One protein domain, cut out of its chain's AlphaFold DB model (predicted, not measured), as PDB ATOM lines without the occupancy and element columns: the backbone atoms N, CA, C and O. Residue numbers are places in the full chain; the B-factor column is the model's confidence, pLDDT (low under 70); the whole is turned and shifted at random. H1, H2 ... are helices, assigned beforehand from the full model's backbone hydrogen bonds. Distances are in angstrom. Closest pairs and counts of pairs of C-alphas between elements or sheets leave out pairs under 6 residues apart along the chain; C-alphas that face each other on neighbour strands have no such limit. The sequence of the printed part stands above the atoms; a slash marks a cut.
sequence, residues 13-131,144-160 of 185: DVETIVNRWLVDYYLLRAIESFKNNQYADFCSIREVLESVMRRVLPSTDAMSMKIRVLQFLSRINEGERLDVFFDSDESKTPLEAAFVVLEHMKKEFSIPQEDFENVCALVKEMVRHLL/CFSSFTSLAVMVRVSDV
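Overview. This is residues 13 to 131 and 144 to 160 of the 185 residues of an uncharacterized protein of Lates calcarifer (UniProt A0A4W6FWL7). Six helices fold back and forth around a middle helix, H3, with the hairpin of H1 and H2 on one side of it and H4 and H5 on the other. H6 sits beside H5 and reaches towards H1. The printed part has 136 residues, with six named helices from H1 to H6 in chain order and no named strand, an all-helix class. It is compact, with a radius of gyration of the C-alphas of 15.0 A and spans of 48 by 32 by 29 A.

Arrangement. Start at the longest helix, H1, residues 13 to 35; it touches H2, residues 39 to 53, at C-alphas 30 and 42, 4.9 A apart, opposite ways at 17 degrees. With H3, residues 61 to 77, they make an up-and-down bundle, each helix running against the one before. H2 and H3 only just touch, with 3 pairs of C-alphas within 8 A, the closest being Tyr 39 and Asn 77, 7.4 A. H3 touches H4, residues 94 to 108, at C-alphas 75 and 94, 4.9 A apart. H4 touches H5, residues 113 to 130, at C-alphas 95 and 127, 6.6 A apart. H6, residues 144 to 158, touches H5 at C-alphas 153 and 115, 6.1 A apart. Every O i to N i+4 pair is within hydrogen-bond range in H1 to H5, but 6 of 11 in H6.

Along the chain. Find C-alpha 13 at (45.017, -18.029, -32.648); H1 runs 33.4 A from there. H5 spans 25.9 A, H3 24.6 A. H6 ends at C-alpha 158, (28.655, -37.728, -40.641).

Size, cuts and confidence. C-alphas 13 and 131 are farthest apart, 48.8 A. Residues 132 to 143 are not printed, a 15.1 A gap between C-alphas. H3 to H4 is a long link. Confidence is under 70 at residues 56 to 62, 130 to 131 and 144 to 160.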
ATOM      1  N   ASP A  13      44.723 -16.913 -31.736       76.69
ATOM      2  CA  ASP A  13      45.017 -18.029 -32.648       76.69
ATOM      3  C   ASP A  13      44.991 -19.383 -31.919       76.69
ATOM      4  O   ASP A  13      44.358 -20.335 -32.380       76.69
ATOM      5  N   VAL A  14      45.624 -19.468 -30.742       83.25
ATOM      6  CA  VAL A  14      45.626 -20.694 -29.922       83.25
ATOM      7  C   VAL A  14      44.219 -21.026 -29.430       83.25
ATOM      8  O   VAL A  14      43.804 -22.181 -29.509       83.25
ATOM      9  N   GLU A  15      43.471 -20.030 -28.955       82.88
ATOM     10  CA  GLU A  15      42.085 -20.223 -28.520       82.88
ATOM     11  C   GLU A  15      41.209 -20.760 -29.659       82.88
ATOM     12  O   GLU A  15      40.449 -21.705 -29.456       82.88
ATOM     13  N   THR A  16      41.374 -20.238 -30.876       81.38
ATOM     14  CA  THR A  16      40.647 -20.713 -32.061       81.38
ATOM     15  C   THR A  16      40.949 -22.182 -32.372       81.38
ATOM     16  O   THR A  16      40.029 -22.963 -32.624       81.38
ATOM     17  N   ILE A  17      42.226 -22.577 -32.328       82.75
ATOM     18  CA  ILE A  17      42.659 -23.963 -32.572       82.75
ATOM     19  C   ILE A  17      42.067 -24.903 -31.518       82.75
ATOM     20  O   ILE A  17      41.466 -25.923 -31.860       82.75
ATOM     21  N   VAL A  18      42.183 -24.541 -30.238       85.75
ATOM     22  CA  VAL A  18      41.645 -25.340 -29.130       85.75
ATOM     23  C   VAL A  18      40.128 -25.456 -29.241       85.75
ATOM     24  O   VAL A  18      39.592 -26.555 -29.118       85.75
ATOM     25  N   ASN A  19      39.427 -24.361 -29.535       85.69
ATOM     26  CA  ASN A  19      37.979 -24.375 -29.716       85.69
ATOM     27  C   ASN A  19      37.561 -25.310 -30.857       85.69
ATOM     28  O   ASN A  19      36.572 -26.030 -30.716       85.69
ATOM     29  N   ARG A  20      38.321 -25.362 -31.959       83.38
ATOM     30  CA  ARG A  20      38.050 -26.285 -33.072       83.38
ATOM     31  C   ARG A  20      38.190 -27.744 -32.637       83.38
ATOM     32  O   ARG A  20      37.298 -28.542 -32.909       83.38
ATOM     33  N   TRP A  21      39.247 -28.080 -31.896       86.38
ATOM     34  CA  TRP A  21      39.423 -29.429 -31.345       86.38
ATOM     35  C   TRP A  21      38.334 -29.807 -30.345       86.38
ATOM     36  O   TRP A  21      37.864 -30.943 -30.353       86.38
ATOM     37  N   LEU A  22      37.905 -28.865 -29.502       88.50
ATOM     38  CA  LEU A  22      36.810 -29.094 -28.564       88.50
ATOM     39  C   LEU A  22      35.508 -29.401 -29.300       88.50
ATOM     40  O   LEU A  22      34.805 -30.332 -28.910       88.50
ATOM     41  N   VAL A  23      35.196 -28.671 -30.375       85.94
ATOM     42  CA  VAL A  23      34.019 -28.969 -31.200       85.94
ATOM     43  C   VAL A  23      34.107 -30.377 -31.769       85.94
ATOM     44  O   VAL A  23      33.147 -31.133 -31.649       85.94
ATOM     45  N   ASP A  24      35.243 -30.740 -32.356       83.69
ATOM     46  CA  ASP A  24      35.412 -32.041 -33.006       83.69
ATOM     47  C   ASP A  24      35.276 -33.189 -32.009       83.69
ATOM     48  O   ASP A  24      34.535 -34.146 -32.244       83.69
ATOM     49  N   TYR A  25      35.919 -33.044 -30.850       87.44
ATOM     50  CA  TYR A  25      35.827 -33.998 -29.758       87.44
ATOM     51  C   TYR A  25      34.388 -34.153 -29.254       87.44
ATOM     52  O   TYR A  25      33.858 -35.263 -29.215       87.44
ATOM     53  N   TYR A  26      33.732 -33.055 -28.877       90.75
ATOM     54  CA  TYR A  26      32.392 -33.143 -28.308       90.75
ATOM     55  C   TYR A  26      31.348 -33.552 -29.346       90.75
ATOM     56  O   TYR A  26      30.410 -34.258 -28.993       90.75
ATOM     57  N   LEU A  27      31.502 -33.189 -30.622       87.25
ATOM     58  CA  LEU A  27      30.604 -33.660 -31.674       87.25
ATOM     59  C   LEU A  27      30.698 -35.177 -31.838       87.25
ATOM     60  O   LEU A  27      29.665 -35.845 -31.885       87.25
ATOM     61  N   LEU A  28      31.915 -35.729 -31.869       86.56
ATOM     62  CA  LEU A  28      32.121 -37.177 -31.908       86.56
ATOM     63  C   LEU A  28      31.431 -37.850 -30.715       86.56
ATOM     64  O   LEU A  28      30.655 -38.788 -30.890       86.56
ATOM     65  N   ARG A  29      31.642 -37.317 -29.506       89.31
ATOM     66  CA  ARG A  29      31.010 -37.815 -28.276       89.31
ATOM     67  C   ARG A  29      29.485 -37.713 -28.310       89.31
ATOM     68  O   ARG A  29      28.809 -38.622 -27.827       89.31
ATOM     69  N   ALA A  30      28.935 -36.642 -28.879       86.94
ATOM     70  CA  ALA A  30      27.498 -36.466 -29.041       86.94
ATOM     71  C   ALA A  30      26.930 -37.539 -29.980       86.94
ATOM     72  O   ALA A  30      25.966 -38.210 -29.626       86.94
ATOM     73  N   ILE A  31      27.564 -37.758 -31.135       84.38
ATOM     74  CA  ILE A  31      27.154 -38.786 -32.099       84.38
ATOM     75  C   ILE A  31      27.228 -40.182 -31.464       84.38
ATOM     76  O   ILE A  31      26.283 -40.955 -31.591       84.38
ATOM     77  N   GLU A  32      28.304 -40.509 -30.743       85.62
ATOM     78  CA  GLU A  32      28.430 -41.778 -30.010       85.62
ATOM     79  C   GLU A  32      27.310 -41.966 -28.983       85.62
ATOM     80  O   GLU A  32      26.668 -43.015 -28.953       85.62
ATOM     81  N   SER A  33      27.040 -40.938 -28.176       82.75
ATOM     82  CA  SER A  33      25.991 -40.980 -27.151       82.75
ATOM     83  C   SER A  33      24.613 -41.164 -27.787       82.75
ATOM     84  O   SER A  33      23.828 -41.996 -27.340       82.75
ATOM     85  N   PHE A  34      24.347 -40.457 -28.890       82.75
ATOM     86  CA  PHE A  34      23.108 -40.584 -29.655       82.75
ATOM     87  C   PHE A  34      22.936 -41.999 -30.228       82.75
ATOM     88  O   PHE A  34      21.871 -42.594 -30.092       82.75
ATOM     89  N   LYS A  35      23.997 -42.579 -30.812       80.75
ATOM     90  CA  LYS A  35      24.002 -43.959 -31.338       80.75
ATOM     91  C   LYS A  35      23.762 -45.008 -30.250       80.75
ATOM     92  O   LYS A  35      23.137 -46.029 -30.518       80.75
ATOM     93  N   ASN A  36      24.265 -44.758 -29.043       82.12
ATOM     94  CA  ASN A  36      24.150 -45.663 -27.900       82.12
ATOM     95  C   ASN A  36      22.871 -45.436 -27.073       82.12
ATOM     96  O   ASN A  36      22.739 -46.012 -25.994       82.12
ATOM     97  N   ASN A  37      21.935 -44.610 -27.555       80.62
ATOM     98  CA  ASN A  37      20.696 -44.234 -26.861       80.62
ATOM     99  C   ASN A  37      20.926 -43.536 -25.505       80.62
ATOM    100  O   ASN A  37      20.059 -43.526 -24.632       80.62
ATOM    101  N   GLN A  38      22.098 -42.932 -25.316       84.94
ATOM    102  CA  GLN A  38      22.457 -42.153 -24.136       84.94
ATOM    103  C   GLN A  38      22.027 -40.692 -24.336       84.94
ATOM    104  O   GLN A  38      22.849 -39.782 -24.429       84.94
ATOM    105  N   TYR A  39      20.716 -40.457 -24.440       85.38
ATOM    106  CA  TYR A  39      20.172 -39.139 -24.799       85.38
ATOM    107  C   TYR A  39      20.422 -38.060 -23.737       85.38
ATOM    108  O   TYR A  39      20.611 -36.895 -24.075       85.38
ATOM    109  N   ALA A  40      20.493 -38.438 -22.457       87.69
ATOM    110  CA  ALA A  40      20.871 -37.512 -21.387       87.69
ATOM    111  C   ALA A  40      22.322 -37.017 -21.546       87.69
ATOM    112  O   ALA A  40      22.592 -35.819 -21.406       87.69
ATOM    113  N   ASP A  41      23.238 -37.920 -21.908       89.38
ATOM    114  CA  ASP A  41      24.636 -37.579 -22.185       89.38
ATOM    115  C   ASP A  41      24.733 -36.727 -23.456       89.38
ATOM    116  O   ASP A  41      25.417 -35.705 -23.459       89.38
ATOM    117  N   PHE A  42      23.982 -37.078 -24.507       89.25
ATOM    118  CA  PHE A  42      23.871 -36.268 -25.723       89.25
ATOM    119  C   PHE A  42      23.430 -34.827 -25.418       89.25
ATOM    120  O   PHE A  42      24.091 -33.888 -25.864       89.25
ATOM    121  N   CYS A  43      22.369 -34.636 -24.625       90.38
ATOM    122  CA  CYS A  43      21.900 -33.308 -24.220       90.38
ATOM    123  C   CYS A  43      22.969 -32.535 -23.437       90.38
ATOM    124  O   CYS A  43      23.231 -31.373 -23.747       90.38
ATOM    125  N   SER A  44      23.640 -33.188 -22.486       93.69
ATOM    126  CA  SER A  44      24.712 -32.566 -21.696       93.69
ATOM    127  C   SER A  44      25.884 -32.124 -22.578       93.69
ATOM    128  O   SER A  44      26.425 -31.031 -22.423       93.69
ATOM    129  N   ILE A  45      26.267 -32.951 -23.554       92.62
ATOM    130  CA  ILE A  45      27.336 -32.637 -24.507       92.62
ATOM    131  C   ILE A  45      26.921 -31.496 -25.448       92.62
ATOM    132  O   ILE A  45      27.733 -30.611 -25.733       92.62
ATOM    133  N   ARG A  46      25.664 -31.482 -25.911       92.06
ATOM    134  CA  ARG A  46      25.099 -30.402 -26.738       92.06
ATOM    135  C   ARG A  46      25.234 -29.046 -26.044       92.06
ATOM    136  O   ARG A  46      25.701 -28.101 -26.672       92.06
ATOM    137  N   GLU A  47      24.905 -28.956 -24.758       92.38
ATOM    138  CA  GLU A  47      25.029 -27.710 -23.983       92.38
ATOM    139  C   GLU A  47      26.479 -27.201 -23.919       92.38
ATOM    140  O   GLU A  47      26.742 -26.001 -24.067       92.38
ATOM    141  N   VAL A  48      27.443 -28.115 -23.755       92.31
ATOM    142  CA  VAL A  48      28.874 -27.778 -23.791       92.31
ATOM    143  C   VAL A  48      29.272 -27.256 -25.172       92.31
ATOM    144  O   VAL A  48      29.907 -26.203 -25.263       92.31
ATOM    145  N   LEU A  49      28.865 -27.938 -26.247       90.12
ATOM    146  CA  LEU A  49      29.129 -27.515 -27.627       90.12
ATOM    147  C   LEU A  49      28.568 -26.126 -27.920       90.12
ATOM    148  O   LEU A  49      29.286 -25.277 -28.444       90.12
ATOM    149  N   GLU A  50      27.325 -25.854 -27.532       88.19
ATOM    150  CA  GLU A  50      26.705 -24.537 -27.687       88.19
ATOM    151  C   GLU A  50      27.468 -23.446 -26.926       88.19
ATOM    152  O   GLU A  50      27.568 -22.307 -27.389       88.19
ATOM    153  N   SER A  51      28.029 -23.770 -25.758       88.81
ATOM    154  CA  SER A  51      28.885 -22.845 -25.014       88.81
ATOM    155  C   SER A  51      30.229 -22.601 -25.699       88.81
ATOM    156  O   SER A  51      30.721 -21.474 -25.648       88.81
ATOM    157  N   VAL A  52      30.836 -23.621 -26.307       86.31
ATOM    158  CA  VAL A  52      32.102 -23.487 -27.048       86.31
ATOM    159  C   VAL A  52      31.882 -22.675 -28.326       86.31
ATOM    160  O   VAL A  52      32.626 -21.736 -28.592       86.31
ATOM    161  N   MET A  53      30.809 -22.949 -29.072       82.62
ATOM    162  CA  MET A  53      30.478 -22.242 -30.316       82.62
ATOM    163  C   MET A  53      30.209 -20.744 -30.103       82.62
ATOM    164  O   MET A  53      30.552 -19.930 -30.958       82.62
ATOM    165  N   ARG A  54      29.654 -20.348 -28.948       81.94
ATOM    166  CA  ARG A  54      29.427 -18.933 -28.592       81.94
ATOM    167  C   ARG A  54      30.710 -18.123 -28.378       81.94
ATOM    168  O   ARG A  54      30.647 -16.898 -28.417       81.94
ATOM    169  N   ARG A  55      31.857 -18.769 -28.149       75.38
ATOM    170  CA  ARG A  55      33.134 -18.104 -27.834       75.38
ATOM    171  C   ARG A  55      33.937 -17.658 -29.063       75.38
ATOM    172  O   ARG A  55      35.064 -17.223 -28.906       75.38
ATOM    173  N   VAL A  56      33.311 -17.652 -30.246       57.66
ATOM    174  CA  VAL A  56      33.879 -17.233 -31.540       57.66
ATOM    175  C   VAL A  56      34.868 -18.262 -32.095       57.66
ATOM    176  O   VAL A  56      36.055 -18.255 -31.793       57.66
ATOM    177  N   LEU A  57      34.365 -19.134 -32.972       60.81
ATOM    178  CA  LEU A  57      35.189 -19.777 -33.994       60.81
ATOM    179  C   LEU A  57      34.945 -19.063 -35.331       60.81
ATOM    180  O   LEU A  57      33.785 -18.788 -35.651       60.81
ATOM    181  N   PRO A  58      35.978 -18.809 -36.149       60.41
ATOM    182  CA  PRO A  58      35.776 -18.493 -37.555       60.41
ATOM    183  C   PRO A  58      34.984 -19.638 -38.203       60.41
ATOM    184  O   PRO A  58      35.402 -20.797 -38.149       60.41
ATOM    185  N   SER A  59      33.819 -19.335 -38.776       62.28
ATOM    186  CA  SER A  59      32.972 -20.333 -39.430       62.28
ATOM    187  C   SER A  59      33.642 -20.810 -40.721       62.28
ATOM    188  O   SER A  59      33.573 -20.132 -41.745       62.28
ATOM    189  N   THR A  60      34.318 -21.954 -40.671       67.19
ATOM    190  CA  THR A  60      34.794 -22.665 -41.866       67.19
ATOM    191  C   THR A  60      33.682 -23.558 -42.422       67.19
ATOM    192  O   THR A  60      32.801 -23.986 -41.676       67.19
ATOM    193  N   ASP A  61      33.727 -23.907 -43.709       64.75
ATOM    194  CA  ASP A  61      32.712 -24.777 -44.333       64.75
ATOM    195  C   ASP A  61      32.581 -26.138 -43.621       64.75
ATOM    196  O   ASP A  61      31.475 -26.636 -43.398       64.75
ATOM    197  N   ALA A  62      33.702 -26.705 -43.161       63.94
ATOM    198  CA  ALA A  62      33.711 -27.936 -42.368       63.94
ATOM    199  C   ALA A  62      33.033 -27.761 -40.994       63.94
ATOM    200  O   ALA A  62      32.379 -28.679 -40.496       63.94
ATOM    201  N   MET A  63      33.157 -26.583 -40.380       74.69
ATOM    202  CA  MET A  63      32.470 -26.241 -39.133       74.69
ATOM    203  C   MET A  63      30.960 -26.085 -39.360       74.69
ATOM    204  O   MET A  63      30.160 -26.543 -38.543       74.69
ATOM    205  N   SER A  64      30.558 -25.513 -40.498       79.06
ATOM    206  CA  SER A  64      29.151 -25.385 -40.889       79.06
ATOM    207  C   SER A  64      28.467 -26.751 -40.989       79.06
ATOM    208  O   SER A  64      27.384 -26.928 -40.435       79.06
ATOM    209  N   MET A  65      29.123 -27.752 -41.588       81.00
ATOM    210  CA  MET A  65      28.577 -29.114 -41.668       81.00
ATOM    211  C   MET A  65      28.360 -29.740 -40.288       81.00
ATOM    212  O   MET A  65      27.291 -30.274 -39.995       81.00
ATOM    213  N   LYS A  66      29.359 -29.618 -39.413       82.12
ATOM    214  CA  LYS A  66      29.329 -30.123 -38.033       82.12
ATOM    215  C   LYS A  66      28.178 -29.519 -37.230       82.12
ATOM    216  O   LYS A  66      27.439 -30.237 -36.555       82.12
ATOM    217  N   ILE A  67      27.974 -28.209 -37.364       84.31
ATOM    218  CA  ILE A  67      26.850 -27.499 -36.748       84.31
ATOM    219  C   ILE A  67      25.518 -28.030 -37.286       84.31
ATOM    220  O   ILE A  67      24.609 -28.291 -36.501       84.31
ATOM    221  N   ARG A  68      25.395 -28.226 -38.604       86.44
ATOM    222  CA  ARG A  68      24.161 -28.722 -39.230       86.44
ATOM    223  C   ARG A  68      23.799 -30.131 -38.763       86.44
ATOM    224  O   ARG A  68      22.642 -30.371 -38.429       86.44
ATOM    225  N   VAL A  69      24.782 -31.024 -38.643       85.06
ATOM    226  CA  VAL A  69      24.583 -32.374 -38.086       85.06
ATOM    227  C   VAL A  69      24.079 -32.300 -36.643       85.06
ATOM    228  O   VAL A  69      23.067 -32.918 -36.313       85.06
ATOM    229  N   LEU A  70      24.721 -31.498 -35.785       88.62
ATOM    230  CA  LEU A  70      24.285 -31.325 -34.396       88.62
ATOM    231  C   LEU A  70      22.868 -30.732 -34.305       88.62
ATOM    232  O   LEU A  70      22.051 -31.192 -33.507       88.62
ATOM    233  N   GLN A  71      22.559 -29.738 -35.142       90.00
ATOM    234  CA  GLN A  71      21.239 -29.113 -35.245       90.00
ATOM    235  C   GLN A  71      20.156 -30.109 -35.662       90.00
ATOM    236  O   GLN A  71      19.052 -30.064 -35.112       90.00
ATOM    237  N   PHE A  72      20.467 -30.989 -36.614       90.06
ATOM    238  CA  PHE A  72      19.573 -32.045 -37.071       90.06
ATOM    239  C   PHE A  72      19.314 -33.060 -35.953       90.06
ATOM    240  O   PHE A  72      18.165 -33.265 -35.570       90.06
ATOM    241  N   LEU A  73      20.372 -33.615 -35.352       87.31
ATOM    242  CA  LEU A  73      20.268 -34.591 -34.259       87.31
ATOM    243  C   LEU A  73      19.504 -34.042 -33.053       87.31
ATOM    244  O   LEU A  73      18.683 -34.743 -32.469       87.31
ATOM    245  N   SER A  74      19.726 -32.772 -32.714       90.00
ATOM    246  CA  SER A  74      19.017 -32.108 -31.616       90.00
ATOM    247  C   SER A  74      17.511 -32.071 -31.853       90.00
ATOM    248  O   SER A  74      16.742 -32.344 -30.942       90.00
ATOM    249  N   ARG A  75      17.083 -31.784 -33.083       89.69
ATOM    250  CA  ARG A  75      15.665 -31.734 -33.459       89.69
ATOM    251  C   ARG A  75      15.016 -33.115 -33.508       89.69
ATOM    252  O   ARG A  75      13.864 -33.252 -33.112       89.69
ATOM    253  N   ILE A  76      15.762 -34.138 -33.931       88.31
ATOM    254  CA  ILE A  76      15.312 -35.535 -33.842       88.31
ATOM    255  C   ILE A  76      15.156 -35.963 -32.374       88.31
ATOM    256  O   ILE A  76      14.152 -36.583 -32.036       88.31
ATOM    257  N   ASN A  77      16.100 -35.595 -31.498       86.38
ATOM    258  CA  ASN A  77      16.052 -35.915 -30.066       86.38
ATOM    259  C   ASN A  77      14.818 -35.324 -29.368       86.38
ATOM    260  O   ASN A  77      14.179 -35.993 -28.565       86.38
ATOM    261  N   GLU A  78      14.462 -34.080 -29.694       86.81
ATOM    262  CA  GLU A  78      13.251 -33.438 -29.167       86.81
ATOM    263  C   GLU A  78      11.988 -33.808 -29.974       86.81
ATOM    264  O   GLU A  78      10.939 -33.214 -29.759       86.81
ATOM    265  N   GLY A  79      12.060 -34.771 -30.904       84.44
ATOM    266  CA  GLY A  79      11.020 -35.076 -31.896       84.44
ATOM    267  C   GLY A  79       9.609 -35.256 -31.330       84.44
ATOM    268  O   GLY A  79       8.634 -34.878 -31.973       84.44
ATOM    269  N   GLU A  80       9.504 -35.802 -30.118       80.69
ATOM    270  CA  GLU A  80       8.230 -36.068 -29.441       80.69
ATOM    271  C   GLU A  80       7.659 -34.870 -28.675       80.69
ATOM    272  O   GLU A  80       6.485 -34.864 -28.302       80.69
ATOM    273  N   ARG A  81       8.482 -33.853 -28.423       82.50
ATOM    274  CA  ARG A  81       8.141 -32.701 -27.596       82.50
ATOM    275  C   ARG A  81       7.544 -31.599 -28.454       82.50
ATOM    276  O   ARG A  81       8.222 -30.668 -28.874       82.50
ATOM    277  N   LEU A  82       6.247 -31.723 -28.724       83.00
ATOM    278  CA  LEU A  82       5.489 -30.760 -29.534       83.00
ATOM    279  C   LEU A  82       5.374 -29.364 -28.890       83.00
ATOM    280  O   LEU A  82       4.923 -28.431 -29.545       83.00
ATOM    281  N   ASP A  83       5.766 -29.225 -27.623       84.06
ATOM    282  CA  ASP A  83       5.896 -27.970 -26.879       84.06
ATOM    283  C   ASP A  83       7.250 -27.264 -27.095       84.06
ATOM    284  O   ASP A  83       7.442 -26.148 -26.618       84.06
ATOM    285  N   VAL A  84       8.196 -27.907 -27.789       84.06
ATOM    286  CA  VAL A  84       9.515 -27.346 -28.102       84.06
ATOM    287  C   VAL A  84       9.531 -26.792 -29.517       84.06
ATOM    288  O   VAL A  84       9.239 -27.495 -30.484       84.06
ATOM    289  N   PHE A  85       9.993 -25.552 -29.647       86.38
ATOM    290  CA  PHE A  85      10.163 -24.879 -30.927       86.38
ATOM    291  C   PHE A  85      11.619 -24.458 -31.114       86.38
ATOM    292  O   PHE A  85      12.242 -23.896 -30.215       86.38
ATOM    293  N   PHE A  86      12.170 -24.758 -32.289       82.88
ATOM    294  CA  PHE A  86      13.550 -24.406 -32.647       82.88
ATOM    295  C   PHE A  86      13.653 -23.107 -33.448       82.88
ATOM    296  O   PHE A  86      14.731 -22.517 -33.513       82.88
ATOM    297  N   ASP A  87      12.553 -22.694 -34.071       80.88
ATOM    298  CA  ASP A  87      12.464 -21.499 -34.898       80.88
ATOM    299  C   ASP A  87      11.625 -20.439 -34.165       80.88
ATOM    300  O   ASP A  87      10.671 -20.766 -33.459       80.88
ATOM    301  N   SER A  88      11.960 -19.158 -34.353       78.81
ATOM    302  CA  SER A  88      11.307 -18.032 -33.666       78.81
ATOM    303  C   SER A  88       9.832 -17.832 -34.024       78.81
ATOM    304  O   SER A  88       9.144 -17.067 -33.358       78.81
ATOM    305  N   ASP A  89       9.367 -18.441 -35.114       79.12
ATOM    306  CA  ASP A  89       7.978 -18.373 -35.565       79.12
ATOM    307  C   ASP A  89       7.079 -19.418 -34.881       79.12
ATOM    308  O   ASP A  89       5.878 -19.414 -35.138       79.12
ATOM    309  N   GLU A  90       7.652 -20.301 -34.043       81.12
ATOM    310  CA  GLU A  90       6.971 -21.356 -33.264       81.12
ATOM    311  C   GLU A  90       5.986 -22.204 -34.093       81.12
ATOM    312  O   GLU A  90       5.041 -22.803 -33.588       81.12
ATOM    313  N   SER A  91       6.203 -22.254 -35.409       78.81
ATOM    314  CA  SER A  91       5.244 -22.818 -36.359       78.81
ATOM    315  C   SER A  91       5.523 -24.282 -36.684       78.81
ATOM    316  O   SER A  91       4.639 -24.985 -37.170       78.81
ATOM    317  N   LYS A  92       6.758 -24.731 -36.435       82.56
ATOM    318  CA  LYS A  92       7.261 -26.051 -36.814       82.56
ATOM    319  C   LYS A  92       7.557 -26.878 -35.581       82.56
ATOM    320  O   LYS A  92       8.316 -26.460 -34.706       82.56
ATOM    321  N   THR A  93       7.024 -28.091 -35.576       87.50
ATOM    322  CA  THR A  93       7.420 -29.130 -34.628       87.50
ATOM    323  C   THR A  93       8.918 -29.441 -34.764       87.50
ATOM    324  O   THR A  93       9.510 -29.201 -35.825       87.50
ATOM    325  N   PRO A  94       9.554 -30.036 -33.741       88.62
ATOM    326  CA  PRO A  94      10.955 -30.444 -33.820       88.62
ATOM    327  C   PRO A  94      11.287 -31.275 -35.066       88.62
ATOM    328  O   PRO A  94      12.275 -30.997 -35.744       88.62
ATOM    329  N   LEU A  95      10.434 -32.230 -35.448       87.38
ATOM    330  CA  LEU A  95      10.663 -33.051 -36.642       87.38
ATOM    331  C   LEU A  95      10.508 -32.278 -37.960       87.38
ATOM    332  O   LEU A  95      11.267 -32.520 -38.900       87.38
ATOM    333  N   GLU A  96       9.580 -31.326 -38.045       87.19
ATOM    334  CA  GLU A  96       9.464 -30.445 -39.216       87.19
ATOM    335  C   GLU A  96      10.680 -29.525 -39.331       87.19
ATOM    336  O   GLU A  96      11.245 -29.368 -40.414       87.19
ATOM    337  N   ALA A  97      11.155 -28.985 -38.208       89.44
ATOM    338  CA  ALA A  97      12.393 -28.222 -38.177       89.44
ATOM    339  C   ALA A  97      13.601 -29.096 -38.573       89.44
ATOM    340  O   ALA A  97      14.534 -28.603 -39.210       89.44
ATOM    341  N   ALA A  98      13.609 -30.392 -38.226       89.69
ATOM    342  CA  ALA A  98      14.678 -31.316 -38.621       89.69
ATOM    343  C   ALA A  98      14.715 -31.479 -40.144       89.69
ATOM    344  O   ALA A  98      15.788 -31.491 -40.747       89.69
ATOM    345  N   PHE A  99      13.540 -31.535 -40.772       87.50
ATOM    346  CA  PHE A  99      13.412 -31.616 -42.221       87.50
ATOM    347  C   PHE A  99      14.036 -30.407 -42.924       87.50
ATOM    348  O   PHE A  99      14.818 -30.570 -43.857       87.50
ATOM    349  N   VAL A 100      13.762 -29.200 -42.422       89.88
ATOM    350  CA  VAL A 100      14.346 -27.958 -42.952       89.88
ATOM    351  C   VAL A 100      15.876 -27.988 -42.872       89.88
ATOM    352  O   VAL A 100      16.557 -27.638 -43.836       89.88
ATOM    353  N   VAL A 101      16.439 -28.454 -41.750       90.12
ATOM    354  CA  VAL A 101      17.900 -28.596 -41.605       90.12
ATOM    355  C   VAL A 101      18.460 -29.607 -42.606       90.12
ATOM    356  O   VAL A 101      19.474 -29.325 -43.239       90.12
ATOM    357  N   LEU A 102      17.794 -30.746 -42.804       87.75
ATOM    358  CA  LEU A 102      18.214 -31.761 -43.772       87.75
ATOM    359  C   LEU A 102      18.192 -31.232 -45.219       87.75
ATOM    360  O   LEU A 102      19.103 -31.513 -45.998       87.75
ATOM    361  N   GLU A 103      17.189 -30.429 -45.586       88.50
ATOM    362  CA  GLU A 103      17.140 -29.768 -46.896       88.50
ATOM    363  C   GLU A 103      18.272 -28.754 -47.082       88.50
ATOM    364  O   GLU A 103      18.849 -28.675 -48.170       88.50
ATOM    365  N   HIS A 104      18.615 -27.992 -46.041       87.88
ATOM    366  CA  HIS A 104      19.784 -27.111 -46.073       87.88
ATOM    367  C   HIS A 104      21.073 -27.912 -46.234       87.88
ATOM    368  O   HIS A 104      21.878 -27.576 -47.095       87.88
ATOM    369  N   MET A 105      21.226 -29.017 -45.505       84.69
ATOM    370  CA  MET A 105      22.391 -29.890 -45.636       84.69
ATOM    371  C   MET A 105      22.551 -30.442 -47.056       84.69
ATOM    372  O   MET A 105      23.662 -30.477 -47.564       84.69
ATOM    373  N   LYS A 106      21.462 -30.818 -47.734       83.81
ATOM    374  CA  LYS A 106      21.515 -31.263 -49.136       83.81
ATOM    375  C   LYS A 106      21.967 -30.164 -50.105       83.81
ATOM    376  O   LYS A 106      22.577 -30.456 -51.127       83.81
ATOM    377  N   LYS A 107      21.596 -28.911 -49.833       86.00
ATOM    378  CA  LYS A 107      21.973 -27.759 -50.667       86.00
ATOM    379  C   LYS A 107      23.416 -27.325 -50.410       86.00
ATOM    380  O   LYS A 107      24.095 -26.917 -51.343       86.00
ATOM    381  N   GLU A 108      23.841 -27.376 -49.149       81.44
ATOM    382  CA  GLU A 108      25.156 -26.920 -48.687       81.44
ATOM    383  C   GLU A 108      26.247 -27.991 -48.867       81.44
ATOM    384  O   GLU A 108      27.404 -27.644 -49.084       81.44
ATOM    385  N   PHE A 109      25.893 -29.279 -48.823       78.31
ATOM    386  CA  PHE A 109      26.836 -30.399 -48.889       78.31
ATOM    387  C   PHE A 109      26.432 -31.415 -49.960       78.31
ATOM    388  O   PHE A 109      25.251 -31.655 -50.207       78.31
ATOM    389  N   SER A 110      27.429 -32.065 -50.563       79.75
ATOM    390  CA  SER A 110      27.252 -33.107 -51.583       79.75
ATOM    391  C   SER A 110      26.751 -34.428 -50.981       79.75
ATOM    392  O   SER A 110      27.460 -35.432 -50.990       79.75
ATOM    393  N   ILE A 111      25.534 -34.431 -50.435       75.88
ATOM    394  CA  ILE A 111      24.890 -35.627 -49.879       75.88
ATOM    395  C   ILE A 111      24.346 -36.488 -51.030       75.88
ATOM    396  O   ILE A 111      23.596 -35.968 -51.866       75.88
ATOM    397  N   PRO A 112      24.660 -37.796 -51.083       81.38
ATOM    398  CA  PRO A 112      24.082 -38.702 -52.068       81.38
ATOM    399  C   PRO A 112      22.549 -38.681 -52.034       81.38
ATOM    400  O   PRO A 112      21.929 -38.698 -50.970       81.38
ATOM    401  N   GLN A 113      21.921 -38.659 -53.212       81.81
ATOM    402  CA  GLN A 113      20.461 -38.568 -53.329       81.81
ATOM    403  C   GLN A 113      19.746 -39.713 -52.594       81.81
ATOM    404  O   GLN A 113      18.744 -39.467 -51.928       81.81
ATOM    405  N   GLU A 114      20.281 -40.931 -52.690       82.94
ATOM    406  CA  GLU A 114      19.752 -42.121 -52.017       82.94
ATOM    407  C   GLU A 114      19.747 -41.949 -50.491       82.94
ATOM    408  O   GLU A 114      18.725 -42.170 -49.840       82.94
ATOM    409  N   ASP A 115      20.857 -41.475 -49.924       77.31
ATOM    410  CA  ASP A 115      20.988 -41.250 -48.485       77.31
ATOM    411  C   ASP A 115      19.989 -40.192 -48.000       77.31
ATOM    412  O   ASP A 115      19.297 -40.386 -46.996       77.31
ATOM    413  N   PHE A 116      19.846 -39.098 -48.752       81.06
ATOM    414  CA  PHE A 116      18.867 -38.057 -48.450       81.06
ATOM    415  C   PHE A 116      17.425 -38.580 -48.490       81.06
ATOM    416  O   PHE A 116      16.644 -38.289 -47.586       81.06
ATOM    417  N   GLU A 117      17.052 -39.331 -49.530       83.25
ATOM    418  CA  GLU A 117      15.701 -39.884 -49.677       83.25
ATOM    419  C   GLU A 117      15.369 -40.879 -48.564       83.25
ATOM    420  O   GLU A 117      14.273 -40.818 -48.002       83.25
ATOM    421  N   ASN A 118      16.335 -41.717 -48.184       83.19
ATOM    422  CA  ASN A 118      16.206 -42.654 -47.075       83.19
ATOM    423  C   ASN A 118      15.954 -41.925 -45.747       83.19
ATOM    424  O   ASN A 118      14.969 -42.210 -45.063       83.19
ATOM    425  N   VAL A 119      16.786 -40.936 -45.398       80.12
ATOM    426  CA  VAL A 119      16.603 -40.158 -44.157       80.12
ATOM    427  C   VAL A 119      15.278 -39.383 -44.189       80.12
ATOM    428  O   VAL A 119      14.527 -39.387 -43.216       80.12
ATOM    429  N   CYS A 120      14.940 -38.771 -45.324       82.19
ATOM    430  CA  CYS A 120      13.676 -38.066 -45.547       82.19
ATOM    431  C   CYS A 120      12.452 -38.970 -45.319       82.19
ATOM    432  O   CYS A 120      11.487 -38.553 -44.671       82.19
ATOM    433  N   ALA A 121      12.481 -40.206 -45.824       83.44
ATOM    434  CA  ALA A 121      11.409 -41.174 -45.629       83.44
ATOM    435  C   ALA A 121      11.238 -41.547 -44.149       83.44
ATOM    436  O   ALA A 121      10.108 -41.537 -43.657       83.44
ATOM    437  N   LEU A 122      12.345 -41.782 -43.434       82.25
ATOM    438  CA  LEU A 122      12.337 -42.101 -42.004       82.25
ATOM    439  C   LEU A 122      11.764 -40.953 -41.163       82.25
ATOM    440  O   LEU A 122      10.858 -41.175 -40.362       82.25
ATOM    441  N   VAL A 123      12.208 -39.708 -41.380       80.94
ATOM    442  CA  VAL A 123      11.675 -38.547 -40.639       80.94
ATOM    443  C   VAL A 123      10.173 -38.371 -40.903       80.94
ATOM    444  O   VAL A 123       9.399 -38.158 -39.971       80.94
ATOM    445  N   LYS A 124       9.721 -38.521 -42.155       82.69
ATOM    446  CA  LYS A 124       8.287 -38.459 -42.502       82.69
ATOM    447  C   LYS A 124       7.474 -39.565 -41.834       82.69
ATOM    448  O   LYS A 124       6.315 -39.347 -41.476       82.69
ATOM    449  N   GLU A 125       8.048 -40.754 -41.688       80.88
ATOM    450  CA  GLU A 125       7.420 -41.849 -40.960       80.88
ATOM    451  C   GLU A 125       7.260 -41.500 -39.476       80.88
ATOM    452  O   GLU A 125       6.153 -41.628 -38.949       80.88
ATOM    453  N   MET A 126       8.300 -40.951 -38.838       78.12
ATOM    454  CA  MET A 126       8.245 -40.482 -37.446       78.12
ATOM    455  C   MET A 126       7.147 -39.426 -37.243       78.12
ATOM    456  O   MET A 126       6.319 -39.571 -36.346       78.12
ATOM    457  N   VAL A 127       7.053 -38.422 -38.126       78.19
ATOM    458  CA  VAL A 127       5.978 -37.407 -38.083       78.19
ATOM    459  C   VAL A 127       4.592 -38.057 -38.166       78.19
ATOM    460  O   VAL A 127       3.684 -37.715 -37.407       78.19
ATOM    461  N   ARG A 128       4.415 -39.043 -39.056       77.44
ATOM    462  CA  ARG A 128       3.141 -39.761 -39.210       77.44
ATOM    463  C   ARG A 128       2.762 -40.545 -37.951       77.44
ATOM    464  O   ARG A 128       1.572 -40.671 -37.668       77.44
ATOM    465  N   HIS A 129       3.738 -41.094 -37.230       71.69
ATOM    466  CA  HIS A 129       3.499 -41.798 -35.969       71.69
ATOM    467  C   HIS A 129       3.157 -40.845 -34.822       71.69
ATOM    468  O   HIS A 129       2.257 -41.161 -34.052       71.69
ATOM    469  N   LEU A 130       3.784 -39.666 -34.764       66.88
ATOM    470  CA  LEU A 130       3.504 -38.632 -33.759       66.88
ATOM    471  C   LEU A 130       2.087 -38.069 -33.856       66.88
ATOM    472  O   LEU A 130       1.447 -37.804 -32.845       66.88
ATOM    473  N   LEU A 131       1.585 -37.907 -35.080       62.19
ATOM    474  CA  LEU A 131       0.246 -37.368 -35.335       62.19
ATOM    475  C   LEU A 131      -0.868 -38.416 -35.218       62.19
ATOM    476  O   LEU A 131      -2.049 -38.075 -35.318       62.19
ATOM    477  N   CYS A 144      10.579 -48.827 -35.671       44.72
ATOM    478  CA  CYS A 144      11.200 -47.664 -36.318       44.72
ATOM    479  C   CYS A 144      12.732 -47.694 -36.165       44.72
ATOM    480  O   CYS A 144      13.450 -47.234 -37.052       44.72
ATOM    481  N   PHE A 145      13.236 -48.297 -35.082       42.44
ATOM    482  CA  PHE A 145      14.669 -48.400 -34.799       42.44
ATOM    483  C   PHE A 145      15.388 -49.487 -35.618       42.44
ATOM    484  O   PHE A 145      16.530 -49.296 -36.025       42.44
ATOM    485  N   SER A 146      14.732 -50.608 -35.943       39.06
ATOM    486  CA  SER A 146      15.314 -51.626 -36.831       39.06
ATOM    487  C   SER A 146      15.525 -51.117 -38.262       39.06
ATOM    488  O   SER A 146      16.557 -51.424 -38.857       39.06
ATOM    489  N   SER A 147      14.636 -50.260 -38.784       41.97
ATOM    490  CA  SER A 147      14.874 -49.512 -40.037       41.97
ATOM    491  C   SER A 147      16.000 -48.474 -39.892       41.97
ATOM    492  O   SER A 147      16.704 -48.161 -40.851       41.97
ATOM    493  N   PHE A 148      16.239 -48.007 -38.665       42.34
ATOM    494  CA  PHE A 148      17.360 -47.161 -38.251       42.34
ATOM    495  C   PHE A 148      18.657 -47.944 -37.989       42.34
ATOM    496  O   PHE A 148      19.657 -47.346 -37.629       42.34
ATOM    497  N   THR A 149      18.748 -49.254 -38.238       40.22
ATOM    498  CA  THR A 149      20.080 -49.879 -38.420       40.22
ATOM    499  C   THR A 149      20.782 -49.351 -39.678       40.22
ATOM    500  O   THR A 149      22.010 -49.373 -39.770       40.22
ATOM    501  N   SER A 150      20.020 -48.701 -40.566       39.38
ATOM    502  CA  SER A 150      20.519 -47.759 -41.568       39.38
ATOM    503  C   SER A 150      20.909 -46.383 -40.983       39.38
ATOM    504  O   SER A 150      21.097 -45.419 -41.709       39.38
ATOM    505  N   LEU A 151      21.117 -46.253 -39.668       42.84
ATOM    506  CA  LEU A 151      21.889 -45.160 -39.058       42.84
ATOM    507  C   LEU A 151      23.358 -45.233 -39.507       42.84
ATOM    508  O   LEU A 151      24.084 -44.266 -39.349       42.84
ATOM    509  N   ALA A 152      23.788 -46.328 -40.147       42.22
ATOM    510  CA  ALA A 152      24.985 -46.349 -40.985       42.22
ATOM    511  C   ALA A 152      24.945 -45.289 -42.105       42.22
ATOM    512  O   ALA A 152      25.995 -44.776 -42.458       42.22
ATOM    513  N   VAL A 153      23.768 -44.901 -42.616       42.38
ATOM    514  CA  VAL A 153      23.596 -43.823 -43.609       42.38
ATOM    515  C   VAL A 153      23.673 -42.439 -42.959       42.38
ATOM    516  O   VAL A 153      24.343 -41.551 -43.468       42.38
ATOM    517  N   MET A 154      23.069 -42.254 -41.782       41.72
ATOM    518  CA  MET A 154      23.172 -40.998 -41.019       41.72
ATOM    519  C   MET A 154      24.593 -40.785 -40.467       41.72
ATOM    520  O   MET A 154      25.106 -39.665 -40.424       41.72
ATOM    521  N   VAL A 155      25.251 -41.895 -40.118       44.16
ATOM    522  CA  VAL A 155      26.682 -41.952 -39.860       44.16
ATOM    523  C   VAL A 155      27.448 -41.746 -41.150       44.16
ATOM    524  O   VAL A 155      28.343 -40.961 -41.037       44.16
ATOM    525  N   ARG A 156      27.112 -42.251 -42.349       42.50
ATOM    526  CA  ARG A 156      27.808 -41.874 -43.608       42.50
ATOM    527  C   ARG A 156      27.703 -40.389 -43.955       42.50
ATOM    528  O   ARG A 156      28.667 -39.806 -44.422       42.50
ATOM    529  N   VAL A 157      26.569 -39.749 -43.671       40.25
ATOM    530  CA  VAL A 157      26.439 -38.283 -43.779       40.25
ATOM    531  C   VAL A 157      27.350 -37.571 -42.763       40.25
ATOM    532  O   VAL A 157      27.779 -36.451 -43.012       40.25
ATOM    533  N   SER A 158      27.684 -38.217 -41.639       38.59
ATOM    534  CA  SER A 158      28.655 -37.728 -40.641       38.59
ATOM    535  C   SER A 158      30.092 -38.258 -40.856       38.59
ATOM    536  O   SER A 158      31.050 -37.628 -40.416       38.59
ATOM    537  N   ASP A 159      30.243 -39.377 -41.567       41.16
ATOM    538  CA  ASP A 159      31.435 -40.067 -42.073       41.16
ATOM    539  C   ASP A 159      31.738 -39.415 -43.415       41.16
ATOM    540  O   ASP A 159      31.800 -39.987 -44.497       41.16
ATOM    541  N   VAL A 160      31.891 -38.107 -43.301       40.62
ATOM    542  CA  VAL A 160      32.798 -37.366 -44.128       40.62
ATOM    543  C   VAL A 160      34.141 -38.065 -43.895       40.62
ATOM    544  O   VAL A 160      34.845 -37.765 -42.934       40.62
TER     545      VAL A 160